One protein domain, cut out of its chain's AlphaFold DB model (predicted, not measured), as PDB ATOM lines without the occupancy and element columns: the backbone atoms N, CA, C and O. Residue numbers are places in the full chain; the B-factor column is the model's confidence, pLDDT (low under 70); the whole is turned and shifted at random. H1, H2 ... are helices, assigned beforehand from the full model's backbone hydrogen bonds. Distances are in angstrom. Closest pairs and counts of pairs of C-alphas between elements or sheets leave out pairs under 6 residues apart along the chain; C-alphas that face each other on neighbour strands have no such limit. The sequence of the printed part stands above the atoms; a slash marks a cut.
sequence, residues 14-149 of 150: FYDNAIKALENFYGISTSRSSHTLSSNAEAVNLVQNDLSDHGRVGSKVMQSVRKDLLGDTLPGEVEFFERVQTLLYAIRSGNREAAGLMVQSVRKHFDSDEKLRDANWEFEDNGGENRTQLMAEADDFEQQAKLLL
ATOM      1  N   PHE A  14     -26.808 -37.562  50.002       89.00
ATOM      2  CA  PHE A  14     -25.598 -36.995  49.413       89.00
ATOM      3  C   PHE A  14     -25.313 -37.606  48.029       89.00
ATOM      4  O   PHE A  14     -25.155 -36.860  47.062       89.00
ATOM      5  N   TYR A  15     -25.373 -38.937  47.908       91.62
ATOM      6  CA  TYR A  15     -25.207 -39.635  46.626       91.62
ATOM      7  C   TYR A  15     -26.350 -39.312  45.652       91.62
ATOM      8  O   TYR A  15     -26.098 -38.996  44.490       91.62
ATOM      9  N   ASP A  16     -27.599 -39.294  46.131       93.62
ATOM     10  CA  ASP A  16     -28.771 -38.929  45.321       93.62
ATOM     11  C   ASP A  16     -28.634 -37.521  44.704       93.62
ATOM     12  O   ASP A  16     -28.887 -37.327  43.513       93.62
ATOM     13  N   ASN A  17     -28.162 -36.530  45.472       93.00
ATOM     14  CA  ASN A  17     -27.941 -35.184  44.932       93.00
ATOM     15  C   ASN A  17     -26.826 -35.121  43.896       93.00
ATOM     16  O   ASN A  17     -26.949 -34.359  42.933       93.00
ATOM     17  N   ALA A  18     -25.747 -35.881  44.084       94.06
ATOM     18  CA  ALA A  18     -24.669 -35.929  43.108       94.06
ATOM     19  C   ALA A  18     -25.148 -36.561  41.789       94.06
ATOM     20  O   ALA A  18     -24.893 -36.006  40.719       94.06
ATOM     21  N   ILE A  19     -25.934 -37.643  41.850       96.19
ATOM     22  CA  ILE A  19     -26.564 -38.245  40.663       96.19
ATOM     23  C   ILE A  19     -27.485 -37.229  39.971       96.19
ATOM     24  O   ILE A  19     -27.326 -36.985  38.778       96.19
ATOM     25  N   LYS A  20     -28.373 -36.549  40.709       95.62
ATOM     26  CA  LYS A  20     -29.274 -35.522  40.144       95.62
ATOM     27  C   LYS A  20     -28.531 -34.356  39.489       95.62
ATOM     28  O   LYS A  20     -28.963 -33.839  38.459       95.62
ATOM     29  N   ALA A  21     -27.410 -33.924  40.063       95.06
ATOM     30  CA  ALA A  21     -26.587 -32.871  39.470       95.06
ATOM     31  C   ALA A  21     -26.000 -33.304  38.115       95.06
ATOM     32  O   ALA A  21     -25.959 -32.503  37.177       95.06
ATOM     33  N   LEU A  22     -25.602 -34.573  37.992       96.50
ATOM     34  CA  LEU A  22     -25.151 -35.153  36.728       96.50
ATOM     35  C   LEU A  22     -26.304 -35.301  35.733       96.50
ATOM     36  O   LEU A  22     -26.138 -34.937  34.571       96.50
ATOM     37  N   GLU A  23     -27.482 -35.755  36.170       96.56
ATOM     38  CA  GLU A  23     -28.669 -35.840  35.307       96.56
ATOM     39  C   GLU A  23     -29.008 -34.485  34.678       96.56
ATOM     40  O   GLU A  23     -29.222 -34.403  33.466       96.56
ATOM     41  N   ASN A  24     -28.984 -33.414  35.476       95.25
ATOM     42  CA  ASN A  24     -29.198 -32.051  34.996       95.25
ATOM     43  C   ASN A  24     -28.119 -31.617  33.999       95.25
ATOM     44  O   ASN A  24     -28.424 -31.058  32.946       95.25
ATOM     45  N   PHE A  25     -26.849 -31.890  34.304       95.62
ATOM     46  CA  PHE A  25     -25.725 -31.511  33.447       95.62
ATOM     47  C   PHE A  25     -25.750 -32.200  32.076       95.62
ATOM     48  O   PHE A  25     -25.404 -31.594  31.054       95.62
ATOM     49  N   TYR A  26     -26.181 -33.461  32.035       95.69
ATOM     50  CA  TYR A  26     -26.328 -34.226  30.798       95.69
ATOM     51  C   TYR A  26     -27.694 -34.046  30.119       95.69
ATOM     52  O   TYR A  26     -27.862 -34.517  28.998       95.69
ATOM     53  N   GLY A  27     -28.624 -33.298  30.723       93.50
ATOM     54  CA  GLY A  27     -29.951 -33.029  30.157       93.50
ATOM     55  C   GLY A  27     -30.895 -34.234  30.193       93.50
ATOM     56  O   GLY A  27     -31.819 -34.306  29.389       93.50
ATOM     57  N   ILE A  28     -30.646 -35.181  31.097       93.81
ATOM     58  CA  ILE A  28     -31.446 -36.399  31.298       93.81
ATOM     59  C   ILE A  28     -32.702 -36.081  32.110       93.81
ATOM     60  O   ILE A  28     -33.780 -36.609  31.850       93.81
ATOM     61  N   SER A  29     -32.557 -35.206  33.103       87.75
ATOM     62  CA  SER A  29     -33.626 -34.800  34.004       87.75
ATOM     63  C   SER A  29     -33.580 -33.297  34.243       87.75
ATOM     64  O   SER A  29     -32.571 -32.639  33.997       87.75
ATOM     65  N   THR A  30     -34.696 -32.762  34.730       77.31
ATOM     66  CA  THR A  30     -34.796 -31.404  35.283       77.31
ATOM     67  C   THR A  30     -35.042 -31.434  36.794       77.31
ATOM     68  O   THR A  30     -35.528 -30.456  37.372       77.31
ATOM     69  N   SER A  31     -34.795 -32.581  37.434       80.69
ATOM     70  CA  SER A  31     -34.902 -32.757  38.880       80.69
ATOM     71  C   SER A  31     -34.066 -31.712  39.605       80.69
ATOM     72  O   SER A  31     -32.918 -31.462  39.259       80.69
ATOM     73  N   ARG A  32     -34.602 -31.099  40.662       76.44
ATOM     74  CA  ARG A  32     -33.809 -30.151  41.454       76.44
ATOM     75  C   ARG A  32     -32.618 -30.866  42.099       76.44
ATOM     76  O   ARG A  32     -32.814 -31.808  42.861       76.44
ATOM     77  N   SER A  33     -31.416 -30.364  41.835       81.44
ATOM     78  CA  SER A  33     -30.182 -30.705  42.544       81.44
ATOM     79  C   SER A  33     -29.685 -29.487  43.323       81.44
ATOM     80  O   SER A  33     -29.896 -28.343  42.916       81.44
ATOM     81  N   SER A  34     -29.003 -29.716  44.446       79.31
ATOM     82  CA  SER A  34     -28.321 -28.641  45.184       79.31
ATOM     83  C   SER A  34     -27.069 -28.121  44.466       79.31
ATOM     84  O   SER A  34     -26.574 -27.047  44.799       79.31
ATOM     85  N   HIS A  35     -26.561 -28.874  43.488       79.38
ATOM     86  CA  HIS A  35     -25.387 -28.539  42.690       79.38
ATOM     87  C   HIS A  35     -25.769 -28.301  41.233       79.38
ATOM     88  O   HIS A  35     -26.490 -29.098  40.636       79.38
ATOM     89  N   THR A  36     -25.252 -27.220  40.656       87.00
ATOM     90  CA  THR A  36     -25.290 -26.973  39.212       87.00
ATOM     91  C   THR A  36     -23.885 -27.168  38.673       87.00
ATOM     92  O   THR A  36     -22.957 -26.530  39.162       87.00
ATOM     93  N   LEU A  37     -23.734 -28.052  37.688       91.69
ATOM     94  CA  LEU A  37     -22.463 -28.269  37.006       91.69
ATOM     95  C   LEU A  37     -22.440 -27.449  35.718       91.69
ATOM     96  O   LEU A  37     -23.431 -27.378  34.992       91.69
ATOM     97  N   SER A  38     -21.295 -26.851  35.431       90.81
ATOM     98  CA  SER A  38     -21.057 -26.005  34.263       90.81
ATOM     99  C   SER A  38     -20.006 -26.582  33.311       90.81
ATOM    100  O   SER A  38     -19.860 -26.102  32.187       90.81
ATOM    101  N   SER A  39     -19.278 -27.626  33.723       94.19
ATOM    102  CA  SER A  39     -18.209 -28.228  32.921       94.19
ATOM    103  C   SER A  39     -17.983 -29.714  33.219       94.19
ATOM    104  O   SER A  39     -18.300 -30.212  34.298       94.19
ATOM    105  N   ASN A  40     -17.338 -30.417  32.278       93.56
ATOM    106  CA  ASN A  40     -16.910 -31.806  32.486       93.56
ATOM    107  C   ASN A  40     -15.914 -31.940  33.648       93.56
ATOM    108  O   ASN A  40     -15.905 -32.966  34.316       93.56
ATOM    109  N   ALA A  41     -15.082 -30.927  33.913       95.06
ATOM    110  CA  ALA A  41     -14.138 -30.960  35.030       95.06
ATOM    111  C   ALA A  41     -14.867 -30.970  36.384       95.06
ATOM    112  O   ALA A  41     -14.491 -31.718  37.283       95.06
ATOM    113  N   GLU A  42     -15.942 -30.190  36.513       95.38
ATOM    114  CA  GLU A  42     -16.807 -30.223  37.696       95.38
ATOM    115  C   GLU A  42     -17.538 -31.563  37.820       95.38
ATOM    116  O   GLU A  42     -17.600 -32.110  38.916       95.38
ATOM    117  N   ALA A  43     -18.010 -32.141  36.708       94.44
ATOM    118  CA  ALA A  43     -18.613 -33.475  36.706       94.44
ATOM    119  C   ALA A  43     -17.620 -34.568  37.149       94.44
ATOM    120  O   ALA A  43     -17.962 -35.417  37.968       94.44
ATOM    121  N   VAL A  44     -16.370 -34.518  36.671       95.62
ATOM    122  CA  VAL A  44     -15.286 -35.407  37.124       95.62
ATOM    123  C   VAL A  44     -15.052 -35.252  38.625       95.62
ATOM    124  O   VAL A  44     -15.021 -36.253  39.339       95.62
ATOM    125  N   ASN A  45     -14.916 -34.016  39.110       93.88
ATOM    126  CA  ASN A  45     -14.680 -33.749  40.529       93.88
ATOM    127  C   ASN A  45     -15.830 -34.254  41.401       93.88
ATOM    128  O   ASN A  45     -15.572 -34.870  42.431       93.88
ATOM    129  N   LEU A  46     -17.076 -34.043  40.975       93.75
ATOM    130  CA  LEU A  46     -18.251 -34.542  41.677       93.75
ATOM    131  C   LEU A  46     -18.231 -36.074  41.758       93.75
ATOM    132  O   LEU A  46     -18.376 -36.633  42.835       93.75
ATOM    133  N   VAL A  47     -17.977 -36.774  40.649       92.44
ATOM    134  CA  VAL A  47     -17.925 -38.244  40.676       92.44
ATOM    135  C   VAL A  47     -16.795 -38.752  41.576       92.44
ATOM    136  O   VAL A  47     -16.995 -39.671  42.366       92.44
ATOM    137  N   GLN A  48     -15.608 -38.147  41.498       90.81
ATOM    138  CA  GLN A  48     -14.457 -38.578  42.295       90.81
ATOM    139  C   GLN A  48     -14.618 -38.310  43.793       90.81
ATOM    140  O   GLN A  48     -14.184 -39.130  44.602       90.81
ATOM    141  N   ASN A  49     -15.201 -37.173  44.163       88.19
ATOM    142  CA  ASN A  49     -15.261 -36.745  45.557       88.19
ATOM    143  C   ASN A  49     -16.575 -37.120  46.239       88.19
ATOM    144  O   ASN A  49     -16.563 -37.323  47.449       88.19
ATOM    145  N   ASP A  50     -17.667 -37.242  45.482       87.56
ATOM    146  CA  ASP A  50     -19.009 -37.327  46.061       87.56
ATOM    147  C   ASP A  50     -19.723 -38.648  45.727       87.56
ATOM    148  O   ASP A  50     -20.622 -39.053  46.459       87.56
ATOM    149  N   LEU A  51     -19.318 -39.350  44.658       87.44
ATOM    150  CA  LEU A  51     -19.881 -40.660  44.286       87.44
ATOM    151  C   LEU A  51     -18.898 -41.826  44.399       87.44
ATOM    152  O   LEU A  51     -19.305 -42.976  44.242       87.44
ATOM    153  N   SER A  52     -17.616 -41.573  44.666       82.56
ATOM    154  CA  SER A  52     -16.634 -42.651  44.768       82.56
ATOM    155  C   SER A  52     -16.832 -43.491  46.032       82.56
ATOM    156  O   SER A  52     -17.495 -43.096  46.991       82.56
ATOM    157  N   ASP A  53     -16.240 -44.683  46.044       76.25
ATOM    158  CA  ASP A  53     -16.258 -45.558  47.217       76.25
ATOM    159  C   ASP A  53     -15.266 -45.098  48.304       76.25
ATOM    160  O   ASP A  53     -15.238 -45.674  49.390       76.25
ATOM    161  N   HIS A  54     -14.422 -44.095  48.020       68.75
ATOM    162  CA  HIS A  54     -13.280 -43.673  48.843       68.75
ATOM    163  C   HIS A  54     -12.393 -44.842  49.326       68.75
ATOM    164  O   HIS A  54     -11.843 -44.802  50.429       68.75
ATOM    165  N   GLY A  55     -12.272 -45.910  48.530       63.94
ATOM    166  CA  GLY A  55     -11.537 -47.130  48.882       63.94
ATOM    167  C   GLY A  55     -12.237 -48.044  49.899       63.94
ATOM    168  O   GLY A  55     -11.618 -48.993  50.398       63.94
ATOM    169  N   ARG A  56     -13.511 -47.786  50.227       66.25
ATOM    170  CA  ARG A  56     -14.312 -48.624  51.136       66.25
ATOM    171  C   ARG A  56     -14.655 -49.978  50.536       66.25
ATOM    172  O   ARG A  56     -14.718 -50.947  51.282       66.25
ATOM    173  N   VAL A  57     -14.866 -50.054  49.229       62.12
ATOM    174  CA  VAL A  57     -15.269 -51.290  48.550       62.12
ATOM    175  C   VAL A  57     -14.065 -51.934  47.880       62.12
ATOM    176  O   VAL A  57     -13.918 -53.150  47.929       62.12
ATOM    177  N   GLY A  58     -13.142 -51.133  47.343       54.22
ATOM    178  CA  GLY A  58     -11.932 -51.624  46.682       54.22
ATOM    179  C   GLY A  58     -10.800 -52.092  47.609       54.22
ATOM    180  O   GLY A  58      -9.921 -52.829  47.161       54.22
ATOM    181  N   SER A  59     -10.763 -51.697  48.891       62.59
ATOM    182  CA  SER A  59      -9.679 -52.145  49.779       62.59
ATOM    183  C   SER A  59      -9.977 -53.513  50.398       62.59
ATOM    184  O   SER A  59     -10.984 -53.708  51.077       62.59
ATOM    185  N   LYS A  60      -9.046 -54.464  50.229       59.75
ATOM    186  CA  LYS A  60      -9.124 -55.809  50.836       59.75
ATOM    187  C   LYS A  60      -9.376 -55.761  52.347       59.75
ATOM    188  O   LYS A  60     -10.064 -56.616  52.883       59.75
ATOM    189  N   VAL A  61      -8.830 -54.747  53.020       60.88
ATOM    190  CA  VAL A  61      -9.019 -54.525  54.460       60.88
ATOM    191  C   VAL A  61     -10.476 -54.190  54.774       60.88
ATOM    192  O   VAL A  61     -11.046 -54.791  55.677       60.88
ATOM    193  N   MET A  62     -11.100 -53.280  54.024       61.72
ATOM    194  CA  MET A  62     -12.494 -52.903  54.262       61.72
ATOM    195  C   MET A  62     -13.479 -53.993  53.835       61.72
ATOM    196  O   MET A  62     -14.480 -54.181  54.522       61.72
ATOM    197  N   GLN A  63     -13.172 -54.755  52.779       61.25
ATOM    198  CA  GLN A  63     -13.945 -55.945  52.404       61.25
ATOM    199  C   GLN A  63     -13.954 -56.982  53.537       61.25
ATOM    200  O   GLN A  63     -15.022 -57.452  53.916       61.25
ATOM    201  N   SER A  64     -12.792 -57.288  54.129       60.19
ATOM    202  CA  SER A  64     -12.707 -58.210  55.270       60.19
ATOM    203  C   SER A  64     -13.422 -57.671  56.509       60.19
ATOM    204  O   SER A  64     -14.241 -58.371  57.093       60.19
ATOM    205  N   VAL A  65     -13.182 -56.408  56.878       62.53
ATOM    206  CA  VAL A  65     -13.829 -55.777  58.043       62.53
ATOM    207  C   VAL A  65     -15.352 -55.754  57.893       62.53
ATOM    208  O   VAL A  65     -16.067 -55.973  58.867       62.53
ATOM    209  N   ARG A  66     -15.877 -55.519  56.686       62.41
ATOM    210  CA  ARG A  66     -17.323 -55.587  56.442       62.41
ATOM    211  C   ARG A  66     -17.868 -56.990  56.440       62.41
ATOM    212  O   ARG A  66     -18.919 -57.186  57.037       62.41
ATOM    213  N   LYS A  67     -17.164 -57.935  55.821       60.41
ATOM    214  CA  LYS A  67     -17.541 -59.343  55.877       60.41
ATOM    215  C   LYS A  67     -17.740 -59.801  57.320       60.41
ATOM    216  O   LYS A  67     -18.734 -60.454  57.626       60.41
ATOM    217  N   ASP A  68     -16.839 -59.378  58.200       58.88
ATOM    218  CA  ASP A  68     -16.870 -59.720  59.619       58.88
ATOM    219  C   ASP A  68     -17.964 -58.967  60.408       58.88
ATOM    220  O   ASP A  68     -18.481 -59.501  61.388       58.88
ATOM    221  N   LEU A  69     -18.338 -57.743  60.003       58.16
ATOM    222  CA  LEU A  69     -19.328 -56.906  60.709       58.16
ATOM    223  C   LEU A  69     -20.771 -57.043  60.200       58.16
ATOM    224  O   LEU A  69     -21.704 -56.861  60.977       58.16
ATOM    225  N   LEU A  70     -20.960 -57.290  58.903       57.72
ATOM    226  CA  LEU A  70     -22.245 -57.180  58.196       57.72
ATOM    227  C   LEU A  70     -22.566 -58.410  57.325       57.72
ATOM    228  O   LEU A  70     -23.660 -58.477  56.769       57.72
ATOM    229  N   GLY A  71     -21.654 -59.383  57.219       58.34
ATOM    230  CA  GLY A  71     -21.753 -60.490  56.262       58.34
ATOM    231  C   GLY A  71     -21.177 -60.130  54.889       58.34
ATOM    232  O   GLY A  71     -20.592 -59.061  54.717       58.34
ATOM    233  N   ASP A  72     -21.290 -61.040  53.914       53.88
ATOM    234  CA  ASP A  72     -20.766 -60.815  52.558       53.88
ATOM    235  C   ASP A  72     -21.237 -59.464  51.989       53.88
ATOM    236  O   ASP A  72     -22.393 -59.071  52.164       53.88
ATOM    237  N   THR A  73     -20.332 -58.745  51.315       55.84
ATOM    238  CA  THR A  73     -20.656 -57.516  50.581       55.84
ATOM    239  C   THR A  73     -21.860 -57.800  49.691       55.84
ATOM    240  O   THR A  73     -21.808 -58.736  48.888       55.84
ATOM    241  N   LEU A  74     -22.948 -57.036  49.833       59.78
ATOM    242  CA  LEU A  74     -24.087 -57.194  48.933       59.78
ATOM    243  C   LEU A  74     -23.576 -57.036  47.491       59.78
ATOM    244  O   LEU A  74     -22.892 -56.046  47.225       59.78
ATOM    245  N   PRO A  75     -23.884 -57.967  46.565       61.69
ATOM    246  CA  PRO A  75     -23.410 -57.890  45.181       61.69
ATOM    247  C   PRO A  75     -23.664 -56.523  44.525       61.69
ATOM    248  O   PRO A  75     -22.780 -55.997  43.854       61.69
ATOM    249  N   GLY A  76     -24.807 -55.894  44.833       74.50
ATOM    250  CA  GLY A  76     -25.160 -54.559  44.339       74.50
ATOM    251  C   GLY A  76     -24.148 -53.469  44.701       74.50
ATOM    252  O   GLY A  76     -23.879 -52.597  43.886       74.50
ATOM    253  N   GLU A  77     -23.476 -53.549  45.854       81.94
ATOM    254  CA  GLU A  77     -22.505 -52.522  46.246       81.94
ATOM    255  C   GLU A  77     -21.314 -52.447  45.284       81.94
ATOM    256  O   GLU A  77     -20.949 -51.374  44.800       81.94
ATOM    257  N   VAL A  78     -20.674 -53.594  45.045       83.75
ATOM    258  CA  VAL A  78     -19.490 -53.675  44.182       83.75
ATOM    259  C   VAL A  78     -19.863 -53.215  42.782       83.75
ATOM    260  O   VAL A  78     -19.212 -52.337  42.219       83.75
ATOM    261  N   GLU A  79     -20.967 -53.743  42.271       87.50
ATOM    262  CA  GLU A  79     -21.471 -53.421  40.947       87.50
ATOM    263  C   GLU A  79     -21.895 -51.943  40.803       87.50
ATOM    264  O   GLU A  79     -21.743 -51.356  39.728       87.50
ATOM    265  N   PHE A  80     -22.417 -51.306  41.859       91.00
ATOM    266  CA  PHE A  80     -22.733 -49.874  41.865       91.00
ATOM    267  C   PHE A  80     -21.463 -49.044  41.667       91.00
ATOM    268  O   PHE A  80     -21.398 -48.182  40.787       91.00
ATOM    269  N   PHE A  81     -20.417 -49.323  42.448       90.88
ATOM    270  CA  PHE A  81     -19.175 -48.559  42.356       90.88
ATOM    271  C   PHE A  81     -18.377 -48.860  41.085       90.88
ATOM    272  O   PHE A  81     -17.718 -47.958  40.566       90.88
ATOM    273  N   GLU A  82     -18.475 -50.062  40.519       90.75
ATOM    274  CA  GLU A  82     -17.942 -50.357  39.182       90.75
ATOM    275  C   GLU A  82     -18.626 -49.516  38.091       90.75
ATOM    276  O   GLU A  82     -17.947 -48.952  37.221       90.75
ATOM    277  N   ARG A  83     -19.950 -49.323  38.175       94.44
ATOM    278  CA  ARG A  83     -20.673 -48.394  37.288       94.44
ATOM    279  C   ARG A  83     -20.234 -46.949  37.500       94.44
ATOM    280  O   ARG A  83     -20.028 -46.236  36.520       94.44
ATOM    281  N   VAL A  84     -19.989 -46.520  38.739       95.50
ATOM    282  CA  VAL A  84     -19.428 -45.183  39.019       95.50
ATOM    283  C   VAL A  84     -18.032 -45.012  38.400       95.50
ATOM    284  O   VAL A  84     -17.735 -43.954  37.842       95.50
ATOM    285  N   GLN A  85     -17.173 -46.037  38.432       93.75
ATOM    286  CA  GLN A  85     -15.865 -45.976  37.763       93.75
ATOM    287  C   GLN A  85     -16.003 -45.896  36.237       93.75
ATOM    288  O   GLN A  85     -15.312 -45.103  35.592       93.75
ATOM    289  N   THR A  86     -16.930 -46.662  35.660       95.06
ATOM    290  CA  THR A  86     -17.227 -46.615  34.219       95.06
ATOM    291  C   THR A  86     -17.786 -45.249  33.808       95.06
ATOM    292  O   THR A  86     -17.365 -44.689  32.795       95.06
ATOM    293  N   LEU A  87     -18.649 -44.648  34.635       97.50
ATOM    294  CA  LEU A  87     -19.112 -43.271  34.472       97.50
ATOM    295  C   LEU A  87     -17.935 -42.289  34.474       97.50
ATOM    296  O   LEU A  87     -17.801 -41.495  33.547       97.50
ATOM    297  N   LEU A  88     -17.055 -42.354  35.477       96.69
ATOM    298  CA  LEU A  88     -15.887 -41.474  35.563       96.69
ATOM    299  C   LEU A  88     -15.011 -41.567  34.307       96.69
ATOM    300  O   LEU A  88     -14.540 -40.546  33.797       96.69
ATOM    301  N   TYR A  89     -14.800 -42.783  33.803       96.00
ATOM    302  CA  TYR A  89     -14.072 -43.009  32.562       96.00
ATOM    303  C   TYR A  89     -14.778 -42.364  31.359       96.00
ATOM    304  O   TYR A  89     -14.130 -41.642  30.600       96.00
ATOM    305  N   ALA A  90     -16.098 -42.528  31.230       97.50
ATOM    306  CA  ALA A  90     -16.888 -41.936  30.150       97.50
ATOM    307  C   ALA A  90     -16.860 -40.396  30.158       97.50
ATOM    308  O   ALA A  90     -16.752 -39.758  29.111       97.50
ATOM    309  N   ILE A  91     -16.897 -39.774  31.342       97.25
ATOM    310  CA  ILE A  91     -16.773 -38.315  31.464       97.25
ATOM    311  C   ILE A  91     -15.376 -37.865  31.013       97.25
ATOM    312  O   ILE A  91     -15.239 -36.891  30.268       97.25
ATOM    313  N   ARG A  92     -14.324 -38.575  31.444       96.56
ATOM    314  CA  ARG A  92     -12.924 -38.245  31.120       96.56
ATOM    315  C   ARG A  92     -12.573 -38.447  29.653       96.56
ATOM    316  O   ARG A  92     -11.734 -37.712  29.144       96.56
ATOM    317  N   SER A  93     -13.205 -39.402  28.976       95.69
ATOM    318  CA  SER A  93     -13.034 -39.592  27.532       95.69
ATOM    319  C   SER A  93     -13.696 -38.482  26.709       95.69
ATOM    320  O   SER A  93     -13.476 -38.395  25.504       95.69
ATOM    321  N   GLY A  94     -14.498 -37.616  27.342       94.25
ATOM    322  CA  GLY A  94     -15.248 -36.566  26.662       94.25
ATOM    323  C   GLY A  94     -16.429 -37.096  25.846       94.25
ATOM    324  O   GLY A  94     -17.087 -36.308  25.165       94.25
ATOM    325  N   ASN A  95     -16.733 -38.398  25.925       96.50
ATOM    326  CA  ASN A  95     -17.879 -38.987  25.248       96.50
ATOM    327  C   ASN A  95     -19.162 -38.657  26.025       96.50
ATOM    328  O   ASN A  95     -19.558 -39.353  26.962       96.50
ATOM    329  N   ARG A  96     -19.810 -37.553  25.636       96.12
ATOM    330  CA  ARG A  96     -21.013 -37.037  26.303       96.12
ATOM    331  C   ARG A  96     -22.180 -38.025  26.274       96.12
ATOM    332  O   ARG A  96     -22.928 -38.077  27.245       96.12
ATOM    333  N   GLU A  97     -22.334 -38.783  25.192       97.38
ATOM    334  CA  GLU A  97     -23.413 -39.763  25.045       97.38
ATOM    335  C   GLU A  97     -23.194 -40.962  25.974       97.38
ATOM    336  O   GLU A  97     -24.067 -41.276  26.781       97.38
ATOM    337  N   ALA A  98     -21.991 -41.544  25.962       97.75
ATOM    338  CA  ALA A  98     -21.628 -42.620  26.882       97.75
ATOM    339  C   ALA A  98     -21.745 -42.182  28.350       97.75
ATOM    340  O   ALA A  98     -22.255 -42.928  29.184       97.75
ATOM    341  N   ALA A  99     -21.323 -40.956  28.674       98.06
ATOM    342  CA  ALA A  99     -21.480 -40.409  30.018       98.06
ATOM    343  C   ALA A  99     -22.960 -40.264  30.408       98.06
ATOM    344  O   ALA A  99     -23.331 -40.643  31.514       98.06
ATOM    345  N   GLY A 100     -23.817 -39.783  29.502       97.94
ATOM    346  CA  GLY A 100     -25.255 -39.673  29.750       97.94
ATOM    347  C   GLY A 100     -25.933 -41.027  29.990       97.94
ATOM    348  O   GLY A 100     -26.751 -41.163  30.900       97.94
ATOM    349  N   LEU A 101     -25.556 -42.055  29.229       98.38
ATOM    350  CA  LEU A 101     -26.013 -43.430  29.455       98.38
ATOM    351  C   LEU A 101     -25.533 -43.960  30.811       98.38
ATOM    352  O   LEU A 101     -26.330 -44.479  31.587       98.38
ATOM    353  N   MET A 102     -24.264 -43.745  31.165       98.44
ATOM    354  CA  MET A 102     -23.746 -44.173  32.466       98.44
ATOM    355  C   MET A 102     -24.403 -43.454  33.651       98.44
ATOM    356  O   MET A 102     -24.594 -44.073  34.694       98.44
ATOM    357  N   VAL A 103     -24.790 -42.181  33.515       98.00
ATOM    358  CA  VAL A 103     -25.570 -41.484  34.555       98.00
ATOM    359  C   VAL A 103     -26.923 -42.163  34.759       98.00
ATOM    360  O   VAL A 103     -27.306 -42.410  35.902       98.00
ATOM    361  N   GLN A 104     -27.620 -42.522  33.675       98.12
ATOM    362  CA  GLN A 104     -28.878 -43.271  33.765       98.12
ATOM    363  C   GLN A 104     -28.664 -44.651  34.392       98.12
ATOM    364  O   GLN A 104     -29.420 -45.037  35.277       98.12
ATOM    365  N   SER A 105     -27.600 -45.359  34.007       97.62
ATOM    366  CA  SER A 105     -27.235 -46.650  34.597       97.62
ATOM    367  C   SER A 105     -27.042 -46.556  36.117       97.62
ATOM    368  O   SER A 105     -27.679 -47.284  36.880       97.62
ATOM    369  N   VAL A 106     -26.240 -45.589  36.579       97.06
ATOM    370  CA  VAL A 106     -26.008 -45.338  38.011       97.06
ATOM    371  C   VAL A 106     -27.305 -44.954  38.727       97.06
ATOM    372  O   VAL A 106     -27.560 -45.458  39.821       97.06
ATOM    373  N   ARG A 107     -28.155 -44.109  38.120       97.06
ATOM    374  CA  ARG A 107     -29.459 -43.741  38.694       97.06
ATOM    375  C   ARG A 107     -30.348 -44.962  38.898       97.06
ATOM    376  O   ARG A 107     -30.910 -45.132  39.973       97.06
ATOM    377  N   LYS A 108     -30.476 -45.807  37.877       96.06
ATOM    378  CA  LYS A 108     -31.353 -46.981  37.907       96.06
ATOM    379  C   LYS A 108     -30.898 -48.012  38.934       96.06
ATOM    380  O   LYS A 108     -31.733 -48.545  39.663       96.06
ATOM    381  N   HIS A 109     -29.587 -48.214  39.064       94.38
ATOM    382  CA  HIS A 109     -29.030 -49.018  40.146       94.38
ATOM    383  C   HIS A 109     -29.383 -48.419  41.514       94.38
ATOM    384  O   HIS A 109     -29.924 -49.120  42.368       94.38
ATOM    385  N   PHE A 110     -29.141 -47.117  41.707       93.75
ATOM    386  CA  PHE A 110     -29.457 -46.425  42.957       93.75
ATOM    387  C   PHE A 110     -30.937 -46.578  43.338       93.75
ATOM    388  O   PHE A 110     -31.240 -46.941  44.468       93.75
ATOM    389  N   ASP A 111     -31.855 -46.383  42.388       92.88
ATOM    390  CA  ASP A 111     -33.300 -46.543  42.601       92.88
ATOM    391  C   ASP A 111     -33.695 -47.989  42.932       92.88
ATOM    392  O   ASP A 111     -34.571 -48.227  43.766       92.88
ATOM    393  N   SER A 112     -33.060 -48.966  42.279       90.00
ATOM    394  CA  SER A 112     -33.257 -50.390  42.567       90.00
ATOM    395  C   SER A 112     -32.859 -50.720  44.007       90.00
ATOM    396  O   SER A 112     -33.602 -51.396  44.722       90.00
ATOM    397  N   ASP A 113     -31.700 -50.236  44.444       88.50
ATOM    398  CA  ASP A 113     -31.180 -50.495  45.783       88.50
ATOM    399  C   ASP A 113     -31.905 -49.695  46.866       88.50
ATOM    400  O   ASP A 113     -32.103 -50.208  47.965       88.50
ATOM    401  N   GLU A 114     -32.374 -48.484  46.559       88.44
ATOM    402  CA  GLU A 114     -33.276 -47.733  47.432       88.44
ATOM    403  C   GLU A 114     -34.570 -48.512  47.678       88.44
ATOM    404  O   GLU A 114     -34.947 -48.734  48.828       88.44
ATOM    405  N   LYS A 115     -35.189 -49.037  46.616       85.50
ATOM    406  CA  LYS A 115     -36.360 -49.912  46.752       85.50
ATOM    407  C   LYS A 115     -36.054 -51.178  47.537       85.50
ATOM    408  O   LYS A 115     -36.896 -51.611  48.312       85.50
ATOM    409  N   LEU A 116     -34.887 -51.790  47.335       81.06
ATOM    410  CA  LEU A 116     -34.507 -52.994  48.071       81.06
ATOM    411  C   LEU A 116     -34.303 -52.699  49.563       81.06
ATOM    412  O   LEU A 116     -34.759 -53.477  50.399       81.06
ATOM    413  N   ARG A 117     -33.661 -51.574  49.897       81.38
ATOM    414  CA  ARG A 117     -33.515 -51.089  51.274       81.38
ATOM    415  C   ARG A 117     -34.883 -50.895  51.924       81.38
ATOM    416  O   ARG A 117     -35.086 -51.380  53.034       81.38
ATOM    417  N   ASP A 118     -35.798 -50.228  51.226       79.50
ATOM    418  CA  ASP A 118     -37.128 -49.896  51.743       79.50
ATOM    419  C   ASP A 118     -38.023 -51.149  51.849       79.50
ATOM    420  O   ASP A 118     -38.700 -51.343  52.856       79.50
ATOM    421  N   ALA A 119     -37.954 -52.075  50.886       71.81
ATOM    422  CA  ALA A 119     -38.673 -53.355  50.917       71.81
ATOM    423  C   ALA A 119     -38.167 -54.308  52.014       71.81
ATOM    424  O   ALA A 119     -38.921 -55.129  52.527       71.81
ATOM    425  N   ASN A 120     -36.903 -54.189  52.427       64.75
ATOM    426  CA  ASN A 120     -36.398 -54.909  53.597       64.75
ATOM    427  C   ASN A 120     -37.014 -54.384  54.917       64.75
ATOM    428  O   ASN A 120     -36.841 -55.005  55.966       64.75
ATOM    429  N   TRP A 121     -37.734 -53.253  54.876       49.47
ATOM    430  CA  TRP A 121     -38.505 -52.674  55.985       49.47
ATOM    431  C   TRP A 121     -40.030 -52.757  55.796       49.47
ATOM    432  O   TRP A 121     -40.750 -52.747  56.795       49.47
ATOM    433  N   GLU A 122     -40.531 -52.909  54.569       49.50
ATOM    434  CA  GLU A 122     -41.961 -53.036  54.263       49.50
ATOM    435  C   GLU A 122     -42.271 -54.384  53.581       49.50
ATOM    436  O   GLU A 122     -41.945 -54.614  52.419       49.50
ATOM    437  N   PHE A 123     -42.929 -55.290  54.315       42.69
ATOM    438  CA  PHE A 123     -43.410 -56.601  53.847       42.69
ATOM    439  C   PHE A 123     -44.595 -56.486  52.856       42.69
ATOM    440  O   PHE A 123     -45.667 -57.029  53.119       42.69
ATOM    441  N   GLU A 124     -44.443 -55.809  51.712       47.50
ATOM    442  CA  GLU A 124     -45.462 -55.840  50.648       47.50
ATOM    443  C   GLU A 124     -44.895 -56.155  49.249       47.50
ATOM    444  O   GLU A 124     -43.987 -55.520  48.715       47.50
ATOM    445  N   ASP A 125     -45.507 -57.180  48.656       47.50
ATOM    446  CA  ASP A 125     -45.102 -58.051  47.541       47.50
ATOM    447  C   ASP A 125     -44.995 -57.371  46.151       47.50
ATOM    448  O   ASP A 125     -44.828 -58.034  45.134       47.50
ATOM    449  N   ASN A 126     -45.058 -56.034  46.074       49.78
ATOM    450  CA  ASN A 126     -45.024 -55.275  44.809       49.78
ATOM    451  C   ASN A 126     -43.665 -54.593  44.519       49.78
ATOM    452  O   ASN A 126     -43.482 -53.971  43.467       49.78
ATOM    453  N   GLY A 127     -42.694 -54.674  45.438       52.47
ATOM    454  CA  GLY A 127     -41.369 -54.052  45.282       52.47
ATOM    455  C   GLY A 127     -40.409 -54.799  44.341       52.47
ATOM    456  O   GLY A 127     -39.536 -54.178  43.728       52.47
ATOM    457  N   GLY A 128     -40.578 -56.119  44.189       58.25
ATOM    458  CA  GLY A 128     -39.622 -56.998  43.499       58.25
ATOM    459  C   GLY A 128     -39.590 -56.869  41.970       58.25
ATOM    460  O   GLY A 128     -38.505 -56.868  41.378       58.25
ATOM    461  N   GLU A 129     -40.751 -56.711  41.325       61.03
ATOM    462  CA  GLU A 129     -40.845 -56.570  39.860       61.03
ATOM    463  C   GLU A 129     -40.245 -55.237  39.390       61.03
ATOM    464  O   GLU A 129     -39.397 -55.213  38.496       61.03
ATOM    465  N   ASN A 130     -40.578 -54.140  40.078       75.19
ATOM    466  CA  ASN A 130     -40.020 -52.818  39.790       75.19
ATOM    467  C   ASN A 130     -38.500 -52.764  40.008       75.19
ATOM    468  O   ASN A 130     -37.792 -52.130  39.231       75.19
ATOM    469  N   ARG A 131     -37.978 -53.436  41.043       80.62
ATOM    470  CA  ARG A 131     -36.529 -53.522  41.282       80.62
ATOM    471  C   ARG A 131     -35.812 -54.232  40.134       80.62
ATOM    472  O   ARG A 131     -34.815 -53.734  39.623       80.62
ATOM    473  N   THR A 132     -36.309 -55.406  39.751       83.38
ATOM    474  CA  THR A 132     -35.679 -56.231  38.709       83.38
ATOM    475  C   THR A 132     -35.645 -55.491  37.376       83.38
ATOM    476  O   THR A 132     -34.622 -55.506  36.696       83.38
ATOM    477  N   GLN A 133     -36.722 -54.774  37.046       89.06
ATOM    478  CA  GLN A 133     -36.762 -53.917  35.869       89.06
ATOM    479  C   GLN A 133     -35.715 -52.794  35.933       89.06
ATOM    480  O   GLN A 133     -34.985 -52.595  34.968       89.06
ATOM    481  N   LEU A 134     -35.601 -52.088  37.062       91.38
ATOM    482  CA  LEU A 134     -34.614 -51.014  37.218       91.38
ATOM    483  C   LEU A 134     -33.177 -51.524  37.061       91.38
ATOM    484  O   LEU A 134     -32.382 -50.877  36.389       91.38
ATOM    485  N   MET A 135     -32.844 -52.689  37.622       91.94
ATOM    486  CA  MET A 135     -31.503 -53.254  37.443       91.94
ATOM    487  C   MET A 135     -31.243 -53.661  35.985       91.94
ATOM    488  O   MET A 135     -30.176 -53.376  35.453       91.94
ATOM    489  N   ALA A 136     -32.236 -54.241  35.304       92.50
ATOM    490  CA  ALA A 136     -32.115 -54.570  33.885       92.50
ATOM    491  C   ALA A 136     -31.932 -53.317  33.006       92.50
ATOM    492  O   ALA A 136     -31.123 -53.322  32.082       92.50
ATOM    493  N   GLU A 137     -32.641 -52.225  33.311       95.56
ATOM    494  CA  GLU A 137     -32.430 -50.928  32.653       95.56
ATOM    495  C   GLU A 137     -31.023 -50.378  32.940       95.56
ATOM    496  O   GLU A 137     -30.377 -49.833  32.045       95.56
ATOM    497  N   ALA A 138     -30.515 -50.545  34.168       95.56
ATOM    498  CA  ALA A 138     -29.154 -50.143  34.515       95.56
ATOM    499  C   ALA A 138     -28.104 -50.882  33.669       95.56
ATOM    500  O   ALA A 138     -27.168 -50.248  33.169       95.56
ATOM    501  N   ASP A 139     -28.281 -52.191  33.487       96.06
ATOM    502  CA  ASP A 139     -27.410 -53.041  32.671       96.06
ATOM    503  C   ASP A 139     -27.440 -52.651  31.194       96.06
ATOM    504  O   ASP A 139     -26.386 -52.552  30.562       96.06
ATOM    505  N   ASP A 140     -28.627 -52.396  30.641       97.69
ATOM    506  CA  ASP A 140     -28.793 -51.997  29.242       97.69
ATOM    507  C   ASP A 140     -28.068 -50.675  28.949       97.69
ATOM    508  O   ASP A 140     -27.252 -50.588  28.026       97.69
ATOM    509  N   PHE A 141     -28.261 -49.662  29.801       98.06
ATOM    510  CA  PHE A 141     -27.546 -48.393  29.668       98.06
ATOM    511  C   PHE A 141     -26.027 -48.553  29.783       98.06
ATOM    512  O   PHE A 141     -25.280 -47.928  29.025       98.06
ATOM    513  N   GLU A 142     -25.551 -49.390  30.707       97.44
ATOM    514  CA  GLU A 142     -24.120 -49.656  30.862       97.44
ATOM    515  C   GLU A 142     -23.532 -50.337  29.621       97.44
ATOM    516  O   GLU A 142     -22.456 -49.956  29.152       97.44
ATOM    517  N   GLN A 143     -24.230 -51.328  29.064       97.31
ATOM    518  CA  GLN A 143     -23.794 -52.023  27.854       97.31
ATOM    519  C   GLN A 143     -23.727 -51.071  26.659       97.31
ATOM    520  O   GLN A 143     -22.712 -51.045  25.959       97.31
ATOM    521  N   GLN A 144     -24.754 -50.243  26.459       97.81
ATOM    522  CA  GLN A 144     -24.758 -49.231  25.402       97.81
ATOM    523  C   GLN A 144     -23.601 -48.237  25.566       97.81
ATOM    524  O   GLN A 144     -22.891 -47.949  24.602       97.81
ATOM    525  N   ALA A 145     -23.341 -47.766  26.789       96.81
ATOM    526  CA  ALA A 145     -22.220 -46.870  27.051       96.81
ATOM    527  C   ALA A 145     -20.866 -47.527  26.748       96.81
ATOM    528  O   ALA A 145     -20.004 -46.900  26.135       96.81
ATOM    529  N   LYS A 146     -20.676 -48.794  27.137       95.56
ATOM    530  CA  LYS A 146     -19.442 -49.547  26.864       95.56
ATOM    531  C   LYS A 146     -19.188 -49.717  25.368       95.56
ATOM    532  O   LYS A 146     -18.040 -49.619  24.951       95.56
ATOM    533  N   LEU A 147     -20.234 -49.904  24.561       97.06
ATOM    534  CA  LEU A 147     -20.106 -49.963  23.100       97.06
ATOM    535  C   LEU A 147     -19.619 -48.639  22.499       97.06
ATOM    536  O   LEU A 147     -18.848 -48.653  21.547       97.06
ATOM    537  N   LEU A 148     -20.027 -47.502  23.066       95.94
ATOM    538  CA  LEU A 148     -19.582 -46.172  22.633       95.94
ATOM    539  C   LEU A 148     -18.161 -45.814  23.106       95.94
ATOM    540  O   LEU A 148     -17.602 -44.807  22.670       95.94
ATOM    541  N   LEU A 149     -17.603 -46.588  24.037       93.44
ATOM    542  CA  LEU A 149     -16.284 -46.369  24.634       93.44
ATOM    543  C   LEU A 149     -15.207 -47.336  24.119       93.44
ATOM    544  O   LEU A 149     -14.043 -47.170  24.487       93.44
TER     545      LEU A 149
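Overview. This is residues 14 to 149 of the 150 residues of an uncharacterized protein of Shimazuella sp. KC615 (UniProt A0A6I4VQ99). An up-and-down bundle forms around H5, the longest helix: H1, H2, H4 and H5 make a ring of four, H6 packs along H5, and H3 is set off from them. The printed part has 136 residues with six named helices, H1 to H6, and no named strand: all helix. It is compact, with a radius of gyration of the C-alphas of 15.3 A, spanning 40 by 37 by 32 A.

Along the chain. H5, residues 96 to 119, is 34.4 A long. H6, 127 to 149, is 33.4 A, ending at C-alpha 149 (-16.284, -46.369, 24.634). H4 is 75 to 92, 26.3 A. H1, 14 to 26, begins at C-alpha 14 (-25.598, -36.995, 49.413). H2 is 40 to 51, H3 60 to 70.

Arrangement. H5 and H6, a hairpin, touch at a shallow tilt of 19 degrees, opposite ways; their closest C-alphas, Ser 105 and Ala 138, are 4.0 A apart. H5 touches H1, closest C-alphas Tyr 26 and Gly 100, 5.6 A. Every O i to N i+4 pair is within hydrogen-bond range in H1 to H6.

Size, cuts and confidence. The printed part has no cut. The H1 to H2 link is long. Residues 54 to 75 and 120 to 129 are under pLDDT 70.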